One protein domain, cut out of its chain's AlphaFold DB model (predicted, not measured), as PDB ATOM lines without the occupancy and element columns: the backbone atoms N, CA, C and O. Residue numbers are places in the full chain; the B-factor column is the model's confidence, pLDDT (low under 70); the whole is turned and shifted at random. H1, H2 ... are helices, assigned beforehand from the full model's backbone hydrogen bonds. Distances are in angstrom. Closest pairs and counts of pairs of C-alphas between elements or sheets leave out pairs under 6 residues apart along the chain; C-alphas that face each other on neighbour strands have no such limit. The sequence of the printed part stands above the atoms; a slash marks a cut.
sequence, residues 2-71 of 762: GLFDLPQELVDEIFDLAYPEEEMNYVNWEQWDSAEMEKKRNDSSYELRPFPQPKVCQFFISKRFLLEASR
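Overview. This is residues 2 to 71 of the 762 residues of an uncharacterized protein of Zymoseptoria tritici ST99CH_3D7 (UniProt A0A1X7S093). Picture a long, loose loop of chain with a single helix, H2, at one end and two shorter helices, H1 and H3, at the other. Two unnamed stretches run the length between the ends: residues 19 to 28 lead from H1 out to H2, and residues 43 to 62 fold back alongside H2 and return to H3; residues 19 to 26 stick out free. The printed part has 70 residues, with three named helices in the order H1, H2, H3 and no named strand; the class is all helix, though under half of the residues, 34 of the 70, are in named elements. The whole is only just loose, close to extended, with a radius of gyration of the C-alphas of 16.1 A, and it is a rod spanning 49 by 23 by 20 A.

Along the chain. Begin with the longest helix, H2, residues 29 to 42: find C-alpha 29 at (-28.900, -14.793, -35.769), and from there the helix runs 19.8 A to C-alpha 42 at (-15.148, -21.816, -23.338). Go back along the printed part to H1, residues 8 to 18, which begins at C-alpha 8 at (-13.862, 6.012, -54.219) and measures 14.9 A from first to last C-alpha. Then look at the last nine residues for H3, residues 63 to 71, which is 12.3 A long and ends at C-alpha 71 at (-28.096, -8.855, -57.503).

Arrangement. Start at H2, which touches no helix; it is apart from H1 and apart from H3. At the other end, H1 and H3 only just touch, with 3 pairs of C-alphas within 8 A. Look there for their closest C-alphas, those of Ala 18 and Ala 69, 6.4 A apart. The centres of H1 and H3 are 13.1 A apart. Their lines stand at a steep tilt of 46 degrees, and they run the same way. Along the backbones of H1, H2 and H3, every O i to N i+4 pair is within hydrogen-bond range.

Size, cuts and confidence. The two C-alphas farthest apart are those of Gly 2 and Ser 44, at 48.9 A, while the first and last printed C-alphas, of Gly 2 and Arg 71, are 15.5 A apart. The printed part has no cut. The link from H1 to H2, 10 residues, is short but not tight; the link from H2 to H3, residues 43 to 62, is long, with 20 residues. Residues 19 to 26 of the first link stand free. In the B-factor column you will find a mean pLDDT of 83.6 for the printed part and 94 for H2; look for values under 70 at residues 2, 24, 56 and 59 of this model.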
ATOM      1  N   GLY A   2     -24.836   7.224 -61.080       66.56
ATOM      2  CA  GLY A   2     -24.523   5.799 -61.182       66.56
ATOM      3  C   GLY A   2     -23.578   5.351 -60.059       66.56
ATOM      4  O   GLY A   2     -23.278   6.127 -59.156       66.56
ATOM      5  N   LEU A   3     -23.102   4.103 -60.122       70.69
ATOM      6  CA  LEU A   3     -22.133   3.541 -59.165       70.69
ATOM      7  C   LEU A   3     -20.829   4.357 -59.116       70.69
ATOM      8  O   LEU A   3     -20.362   4.696 -58.038       70.69
ATOM      9  N   PHE A   4     -20.290   4.724 -60.280       78.50
ATOM     10  CA  PHE A   4     -19.027   5.462 -60.404       78.50
ATOM     11  C   PHE A   4     -19.134   6.968 -60.095       78.50
ATOM     12  O   PHE A   4     -18.141   7.676 -60.211       78.50
ATOM     13  N   ASP A   5     -20.315   7.454 -59.687       79.88
ATOM     14  CA  ASP A   5     -20.507   8.831 -59.200       79.88
ATOM     15  C   ASP A   5     -20.407   8.913 -57.655       79.88
ATOM     16  O   ASP A   5     -20.701   9.956 -57.068       79.88
ATOM     17  N   LEU A   6     -20.061   7.805 -56.984       76.12
ATOM     18  CA  LEU A   6     -19.825   7.729 -55.539       76.12
ATOM     19  C   LEU A   6     -18.342   8.011 -55.199       76.12
ATOM     20  O   LEU A   6     -17.477   7.769 -56.039       76.12
ATOM     21  N   PRO A   7     -18.028   8.476 -53.971       85.19
ATOM     22  CA  PRO A   7     -16.656   8.532 -53.452       85.19
ATOM     23  C   PRO A   7     -15.933   7.188 -53.580       85.19
ATOM     24  O   PRO A   7     -16.546   6.141 -53.356       85.19
ATOM     25  N   GLN A   8     -14.639   7.217 -53.912       87.50
ATOM     26  CA  GLN A   8     -13.862   6.012 -54.219       87.50
ATOM     27  C   GLN A   8     -13.858   5.017 -53.050       87.50
ATOM     28  O   GLN A   8     -14.011   3.828 -53.278       87.50
ATOM     29  N   GLU A   9     -13.802   5.490 -51.805       84.44
ATOM     30  CA  GLU A   9     -13.806   4.644 -50.607       84.44
ATOM     31  C   GLU A   9     -15.118   3.855 -50.462       84.44
ATOM     32  O   GLU A   9     -15.117   2.699 -50.043       84.44
ATOM     33  N   LEU A  10     -16.247   4.466 -50.848       77.19
ATOM     34  CA  LEU A  10     -17.537   3.778 -50.891       77.19
ATOM     35  C   LEU A  10     -17.618   2.829 -52.084       77.19
ATOM     36  O   LEU A  10     -18.186   1.753 -51.934       77.19
ATOM     37  N   VAL A  11     -17.070   3.204 -53.246       81.94
ATOM     38  CA  VAL A  11     -16.977   2.315 -54.417       81.94
ATOM     39  C   VAL A  11     -16.177   1.062 -54.061       81.94
ATOM     40  O   VAL A  11     -16.666  -0.038 -54.308       81.94
ATOM     41  N   ASP A  12     -15.017   1.215 -53.429       86.00
ATOM     42  CA  ASP A  12     -14.136   0.115 -53.039       86.00
ATOM     43  C   ASP A  12     -14.822  -0.806 -52.018       86.00
ATOM     44  O   ASP A  12     -14.980  -1.990 -52.301       86.00
ATOM     45  N   GLU A  13     -15.380  -0.289 -50.911       81.25
ATOM     46  CA  GLU A  13     -16.085  -1.147 -49.938       81.25
ATOM     47  C   GLU A  13     -17.347  -1.816 -50.535       81.25
ATOM     48  O   GLU A  13     -17.717  -2.934 -50.162       81.25
ATOM     49  N   ILE A  14     -18.003  -1.177 -51.509       74.00
ATOM     50  CA  ILE A  14     -19.081  -1.784 -52.303       74.00
ATOM     51  C   ILE A  14     -18.559  -2.946 -53.161       74.00
ATOM     52  O   ILE A  14     -19.240  -3.972 -53.258       74.00
ATOM     53  N   PHE A  15     -17.397  -2.795 -53.802       81.81
ATOM     54  CA  PHE A  15     -16.794  -3.841 -54.623       81.81
ATOM     55  C   PHE A  15     -16.263  -4.990 -53.758       81.81
ATOM     56  O   PHE A  15     -16.585  -6.131 -54.074       81.81
ATOM     57  N   ASP A  16     -15.611  -4.721 -52.626       82.25
ATOM     58  CA  ASP A  16     -15.185  -5.733 -51.645       82.25
ATOM     59  C   ASP A  16     -16.372  -6.556 -51.117       82.25
ATOM     60  O   ASP A  16     -16.288  -7.771 -50.935       82.25
ATOM     61  N   LEU A  17     -17.527  -5.915 -50.900       73.50
ATOM     62  CA  LEU A  17     -18.752  -6.613 -50.505       73.50
ATOM     63  C   LEU A  17     -19.401  -7.394 -51.654       73.50
ATOM     64  O   LEU A  17     -20.006  -8.434 -51.402       73.50
ATOM     65  N   ALA A  18     -19.306  -6.918 -52.898       72.88
ATOM     66  CA  ALA A  18     -19.899  -7.573 -54.068       72.88
ATOM     67  C   ALA A  18     -19.008  -8.672 -54.688       72.88
ATOM     68  O   ALA A  18     -19.526  -9.571 -55.361       72.88
ATOM     69  N   TYR A  19     -17.700  -8.617 -54.430       79.81
ATOM     70  CA  TYR A  19     -16.641  -9.480 -54.957       79.81
ATOM     71  C   TYR A  19     -15.590  -9.776 -53.862       79.81
ATOM     72  O   TYR A  19     -14.421  -9.440 -54.034       79.81
ATOM     73  N   PRO A  20     -15.985 -10.385 -52.727       74.50
ATOM     74  CA  PRO A  20     -15.062 -10.670 -51.631       74.50
ATOM     75  C   PRO A  20     -13.959 -11.644 -52.068       74.50
ATOM     76  O   PRO A  20     -14.233 -12.597 -52.800       74.50
ATOM     77  N   GLU A  21     -12.731 -11.432 -51.584       79.62
ATOM     78  CA  GLU A  21     -11.587 -12.317 -51.868       79.62
ATOM     79  C   GLU A  21     -11.769 -13.731 -51.277       79.62
ATOM     80  O   GLU A  21     -11.266 -14.709 -51.830       79.62
ATOM     81  N   GLU A  22     -12.526 -13.849 -50.180       78.69
ATOM     82  CA  GLU A  22     -12.858 -15.109 -49.502       78.69
ATOM     83  C   GLU A  22     -14.349 -15.480 -49.656       78.69
ATOM     84  O   GLU A  22     -15.220 -14.613 -49.785       78.69
ATOM     85  N   GLU A  23     -14.681 -16.777 -49.576       71.06
ATOM     86  CA  GLU A  23     -16.079 -17.242 -49.540       71.06
ATOM     87  C   GLU A  23     -16.779 -16.762 -48.246       71.06
ATOM     88  O   GLU A  23     -16.646 -17.353 -47.169       71.06
ATOM     89  N   MET A  24     -17.549 -15.672 -48.360       68.50
ATOM     90  CA  MET A  24     -18.342 -15.070 -47.278       68.50
ATOM     91  C   MET A  24     -19.286 -16.089 -46.621       68.50
ATOM     92  O   MET A  24     -20.324 -16.462 -47.173       68.50
ATOM     93  N   ASN A  25     -18.968 -16.494 -45.391       71.25
ATOM     94  CA  ASN A  25     -19.817 -17.392 -44.614       71.25
ATOM     95  C   ASN A  25     -21.096 -16.679 -44.142       71.25
ATOM     96  O   ASN A  25     -21.050 -15.744 -43.341       71.25
ATOM     97  N   TYR A  26     -22.257 -17.162 -44.588       75.94
ATOM     98  CA  TYR A  26     -23.556 -16.660 -44.139       75.94
ATOM     99  C   TYR A  26     -23.852 -17.098 -42.697       75.94
ATOM    100  O   TYR A  26     -24.145 -18.268 -42.432       75.94
ATOM    101  N   VAL A  27     -23.828 -16.138 -41.770       80.06
ATOM    102  CA  VAL A  27     -24.169 -16.340 -40.355       80.06
ATOM    103  C   VAL A  27     -25.519 -15.682 -40.060       80.06
ATOM    104  O   VAL A  27     -25.638 -14.459 -40.079       80.06
ATOM    105  N   ASN A  28     -26.552 -16.487 -39.795       82.69
ATOM    106  CA  ASN A  28     -27.840 -15.992 -39.296       82.69
ATOM    107  C   ASN A  28     -27.782 -15.690 -37.778       82.69
ATOM    108  O   ASN A  28     -26.800 -16.030 -37.116       82.69
ATOM    109  N   TRP A  29     -28.834 -15.084 -37.211       86.44
ATOM    110  CA  TRP A  29     -28.900 -14.793 -35.769       86.44
ATOM    111  C   TRP A  29     -28.686 -16.041 -34.889       86.44
ATOM    112  O   TRP A  29     -27.843 -16.001 -34.000       86.44
ATOM    113  N   GLU A  30     -29.384 -17.155 -35.156       85.19
ATOM    114  CA  GLU A  30     -29.247 -18.408 -34.387       85.19
ATOM    115  C   GLU A  30     -27.797 -18.930 -34.401       85.19
ATOM    116  O   GLU A  30     -27.302 -19.429 -33.392       85.19
ATOM    117  N   GLN A  31     -27.107 -18.810 -35.542       86.31
ATOM    118  CA  GLN A  31     -25.716 -19.238 -35.720       86.31
ATOM    119  C   GLN A  31     -24.728 -18.314 -34.994       86.31
ATOM    120  O   GLN A  31     -23.780 -18.809 -34.388       86.31
ATOM    121  N   TRP A  32     -24.943 -16.996 -35.043       91.94
ATOM    122  CA  TRP A  32     -24.124 -16.018 -34.320       91.94
ATOM    123  C   TRP A  32     -24.272 -16.194 -32.812       91.94
ATOM    124  O   TRP A  32     -23.275 -16.376 -32.122       91.94
ATOM    125  N   ASP A  33     -25.511 -16.206 -32.316       93.69
ATOM    126  CA  ASP A  33     -25.827 -16.373 -30.897       93.69
ATOM    127  C   ASP A  33     -25.263 -17.695 -30.356       93.69
ATOM    128  O   ASP A  33     -24.549 -17.700 -29.356       93.69
ATOM    129  N   SER A  34     -25.436 -18.802 -31.092       92.19
ATOM    130  CA  SER A  34     -24.813 -20.090 -30.747       92.19
ATOM    131  C   SER A  34     -23.285 -20.001 -30.641       92.19
ATOM    132  O   SER A  34     -22.710 -20.573 -29.716       92.19
ATOM    133  N   ALA A  35     -22.622 -19.288 -31.558       93.81
ATOM    134  CA  ALA A  35     -21.164 -19.166 -31.593       93.81
ATOM    135  C   ALA A  35     -20.604 -18.203 -30.528       93.81
ATOM    136  O   ALA A  35     -19.538 -18.463 -29.969       93.81
ATOM    137  N   GLU A  36     -21.296 -17.106 -30.208       96.81
ATOM    138  CA  GLU A  36     -20.929 -16.229 -29.086       96.81
ATOM    139  C   GLU A  36     -21.185 -16.933 -27.740       96.81
ATOM    140  O   GLU A  36     -20.338 -16.878 -26.848       96.81
ATOM    141  N   MET A  37     -22.286 -17.681 -27.608       96.62
ATOM    142  CA  MET A  37     -22.575 -18.504 -26.427       96.62
ATOM    143  C   MET A  37     -21.595 -19.673 -26.264       96.62
ATOM    144  O   MET A  37     -21.260 -20.037 -25.138       96.62
ATOM    145  N   GLU A  38     -21.081 -20.252 -27.352       96.62
ATOM    146  CA  GLU A  38     -19.993 -21.233 -27.290       96.62
ATOM    147  C   GLU A  38     -18.683 -20.598 -26.803       96.62
ATOM    148  O   GLU A  38     -18.039 -21.146 -25.906       96.62
ATOM    149  N   LYS A  39     -18.331 -19.392 -27.276       97.31
ATOM    150  CA  LYS A  39     -17.197 -18.625 -26.726       97.31
ATOM    151  C   LYS A  39     -17.383 -18.347 -25.235       97.31
ATOM    152  O   LYS A  39     -16.462 -18.608 -24.473       97.31
ATOM    153  N   LYS A  40     -18.582 -17.941 -24.800       97.56
ATOM    154  CA  LYS A  40     -18.917 -17.695 -23.383       97.56
ATOM    155  C   LYS A  40     -18.858 -18.944 -22.490       97.56
ATOM    156  O   LYS A  40     -18.654 -18.825 -21.285       97.56
ATOM    157  N   ARG A  41     -19.040 -20.143 -23.059       97.50
ATOM    158  CA  ARG A  41     -18.843 -21.426 -22.354       97.50
ATOM    159  C   ARG A  41     -17.367 -21.809 -22.250       97.50
ATOM    160  O   ARG A  41     -16.968 -22.374 -21.238       97.50
ATOM    161  N   ASN A  42     -16.581 -21.514 -23.286       98.00
ATOM    162  CA  ASN A  42     -15.148 -21.816 -23.338       98.00
ATOM    163  C   ASN A  42     -14.303 -20.810 -22.532       98.00
ATOM    164  O   ASN A  42     -13.286 -21.188 -21.956       98.00
ATOM    165  N   ASP A  43     -14.744 -19.555 -22.462       98.06
ATOM    166  CA  ASP A  43     -14.185 -18.480 -21.647       98.06
ATOM    167  C   ASP A  43     -15.326 -17.739 -20.932       98.06
ATOM    168  O   ASP A  43     -16.093 -16.984 -21.534       98.06
ATOM    169  N   SER A  44     -15.429 -17.937 -19.617       97.62
ATOM    170  CA  SER A  44     -16.460 -17.301 -18.793       97.62
ATOM    171  C   SER A  44     -16.263 -15.789 -18.627       97.62
ATOM    172  O   SER A  44     -17.220 -15.106 -18.252       97.62
ATOM    173  N   SER A  45     -15.081 -15.245 -18.943       98.12
ATOM    174  CA  SER A  45     -14.807 -13.803 -18.942       98.12
ATOM    175  C   SER A  45     -15.221 -13.101 -20.241       98.12
ATOM    176  O   SER A  45     -15.453 -11.896 -20.221       98.12
ATOM    177  N   TYR A  46     -15.413 -13.849 -21.334       97.94
ATOM    178  CA  TYR A  46     -15.835 -13.324 -22.635       97.94
ATOM    179  C   TYR A  46     -17.125 -12.494 -22.543       97.94
ATOM    180  O   TYR A  46     -18.083 -12.905 -21.886       97.94
ATOM    181  N   GLU A  47     -17.208 -11.357 -23.228       98.00
ATOM    182  CA  GLU A  47     -18.456 -10.593 -23.346       98.00
ATOM    183  C   GLU A  47     -19.171 -10.953 -24.654       98.00
ATOM    184  O   GLU A  47     -18.577 -10.914 -25.732       98.00
ATOM    185  N   LEU A  48     -20.454 -11.325 -24.557       97.56
ATOM    186  CA  LEU A  48     -21.286 -11.668 -25.715       97.56
ATOM    187  C   LEU A  48     -21.463 -10.434 -26.599       97.56
ATOM    188  O   LEU A  48     -22.043  -9.437 -26.162       97.56
ATOM    189  N   ARG A  49     -21.002 -10.489 -27.851       96.56
ATOM    190  CA  ARG A  49     -21.135  -9.349 -28.761       96.56
ATOM    191  C   ARG A  49     -22.501  -9.404 -29.451       96.56
ATOM    192  O   ARG A  49     -22.896 -10.472 -29.932       96.56
ATOM    193  N   PRO A  50     -23.225  -8.274 -29.551       94.44
ATOM    194  CA  PRO A  50     -24.496  -8.237 -30.261       94.44
ATOM    195  C   PRO A  50     -24.299  -8.629 -31.729       94.44
ATOM    196  O   PRO A  50     -23.233  -8.396 -32.306       94.44
ATOM    197  N   PHE A  51     -25.340  -9.197 -32.341       91.19
ATOM    198  CA  PHE A  51     -25.343  -9.472 -33.777       91.19
ATOM    199  C   PHE A  51     -25.005  -8.188 -34.556       91.19
ATOM    200  O   PHE A  51     -25.587  -7.136 -34.259       91.19
ATOM    201  N   PRO A  52     -24.071  -8.231 -35.522       87.38
ATOM    202  CA  PRO A  52     -23.636  -7.037 -36.232       87.38
ATOM    203  C   PRO A  52     -24.816  -6.380 -36.953       87.38
ATOM    204  O   PRO A  52     -25.595  -7.047 -37.636       87.38
ATOM    205  N   GLN A  53     -24.943  -5.056 -36.826       85.31
ATOM    206  CA  GLN A  53     -25.949  -4.329 -37.597       85.31
ATOM    207  C   GLN A  53     -25.691  -4.520 -39.103       85.31
ATOM    208  O   GLN A  53     -24.530  -4.546 -39.521       85.31
ATOM    209  N   PRO A  54     -26.739  -4.632 -39.942       77.75
ATOM    210  CA  PRO A  54     -26.562  -4.780 -41.382       77.75
ATOM    211  C   PRO A  54     -25.728  -3.627 -41.961       77.75
ATOM    212  O   PRO A  54     -26.149  -2.475 -41.868       77.75
ATOM    213  N   LYS A  55     -24.582  -3.918 -42.603       71.19
ATOM    214  CA  LYS A  55     -23.674  -2.893 -43.177       71.19
ATOM    215  C   LYS A  55     -24.387  -1.869 -44.073       71.19
ATOM    216  O   LYS A  55     -24.028  -0.701 -44.081       71.19
ATOM    217  N   VAL A  56     -25.463  -2.269 -44.760       69.56
ATOM    218  CA  VAL A  56     -26.353  -1.369 -45.524       69.56
ATOM    219  C   VAL A  56     -26.807  -0.122 -44.746       69.56
ATOM    220  O   VAL A  56     -26.955   0.939 -45.348       69.56
ATOM    221  N   CYS A  57     -26.980  -0.213 -43.424       76.88
ATOM    222  CA  CYS A  57     -27.353   0.915 -42.568       76.88
ATOM    223  C   CYS A  57     -26.249   1.983 -42.442       76.88
ATOM    224  O   CYS A  57     -26.551   3.112 -42.071       76.88
ATOM    225  N   GLN A  58     -24.992   1.644 -42.749       74.94
ATOM    226  CA  GLN A  58     -23.836   2.545 -42.672       74.94
ATOM    227  C   GLN A  58     -23.646   3.353 -43.968       74.94
ATOM    228  O   GLN A  58     -23.167   4.481 -43.926       74.94
ATOM    229  N   PHE A  59     -24.056   2.806 -45.117       66.69
ATOM    230  CA  PHE A  59     -23.732   3.367 -46.436       66.69
ATOM    231  C   PHE A  59     -24.668   4.479 -46.938       66.69
ATOM    232  O   PHE A  59     -24.380   5.079 -47.970       66.69
ATOM    233  N   PHE A  60     -25.814   4.726 -46.287       70.19
ATOM    234  CA  PHE A  60     -26.838   5.708 -46.717       70.19
ATOM    235  C   PHE A  60     -27.302   5.587 -48.195       70.19
ATOM    236  O   PHE A  60     -27.880   6.510 -48.772       70.19
ATOM    237  N   ILE A  61     -27.086   4.421 -48.812       72.00
ATOM    238  CA  ILE A  61     -27.333   4.141 -50.232       72.00
ATOM    239  C   ILE A  61     -28.818   4.081 -50.604       72.00
ATOM    240  O   ILE A  61     -29.681   3.643 -49.840       72.00
ATOM    241  N   SER A  62     -29.121   4.442 -51.854       80.50
ATOM    242  CA  SER A  62     -30.478   4.313 -52.394       80.50
ATOM    243  C   SER A  62     -30.941   2.848 -52.466       80.50
ATOM    244  O   SER A  62     -30.165   1.938 -52.764       80.50
ATOM    245  N   LYS A  63     -32.249   2.611 -52.296       82.19
ATOM    246  CA  LYS A  63     -32.851   1.263 -52.394       82.19
ATOM    247  C   LYS A  63     -32.593   0.584 -53.748       82.19
ATOM    248  O   LYS A  63     -32.456  -0.634 -53.800       82.19
ATOM    249  N   ARG A  64     -32.505   1.360 -54.839       81.00
ATOM    250  CA  ARG A  64     -32.148   0.854 -56.177       81.00
ATOM    251  C   ARG A  64     -30.697   0.380 -56.222       81.00
ATOM    252  O   ARG A  64     -30.429  -0.673 -56.787       81.00
ATOM    253  N   PHE A  65     -29.790   1.142 -55.616       77.81
ATOM    254  CA  PHE A  65     -28.380   0.787 -55.545       77.81
ATOM    255  C   PHE A  65     -28.178  -0.532 -54.782       77.81
ATOM    256  O   PHE A  65     -27.603  -1.473 -55.324       77.81
ATOM    257  N   LEU A  66     -28.761  -0.640 -53.582       78.75
ATOM    258  CA  LEU A  66     -28.741  -1.868 -52.779       78.75
ATOM    259  C   LEU A  66     -29.250  -3.089 -53.562       78.75
ATOM    260  O   LEU A  66     -28.693  -4.177 -53.426       78.75
ATOM    261  N   LEU A  67     -30.300  -2.923 -54.375       83.94
ATOM    262  CA  LEU A  67     -30.894  -4.014 -55.147       83.94
ATOM    263  C   LEU A  67     -29.947  -4.544 -56.234       83.94
ATOM    264  O   LEU A  67     -29.821  -5.758 -56.375       83.94
ATOM    265  N   GLU A  68     -29.275  -3.662 -56.979       83.38
ATOM    266  CA  GLU A  68     -28.325  -4.078 -58.021       83.38
ATOM    267  C   GLU A  68     -27.011  -4.610 -57.420       83.38
ATOM    268  O   GLU A  68     -26.493  -5.608 -57.913       83.38
ATOM    269  N   ALA A  69     -26.526  -4.043 -56.307       80.06
ATOM    270  CA  ALA A  69     -25.389  -4.596 -55.561       80.06
ATOM    271  C   ALA A  69     -25.702  -6.007 -55.025       80.06
ATOM    272  O   ALA A  69     -24.941  -6.947 -55.249       80.06
ATOM    273  N   SER A  70     -26.880  -6.192 -54.416       84.06
ATOM    274  CA  SER A  70     -27.360  -7.508 -53.964       84.06
ATOM    275  C   SER A  70     -27.490  -8.500 -55.121       84.06
ATOM    276  O   SER A  70     -27.164  -9.673 -54.969       84.06
ATOM    277  N   ARG A  71     -27.965  -8.044 -56.286       89.00
ATOM    278  CA  ARG A  71     -28.096  -8.855 -57.503       89.00
ATOM    279  C   ARG A  71     -26.743  -9.276 -58.069       89.00
ATOM    280  O   ARG A  71     -26.635 -10.414 -58.514       89.00
TER     281      ARG A  71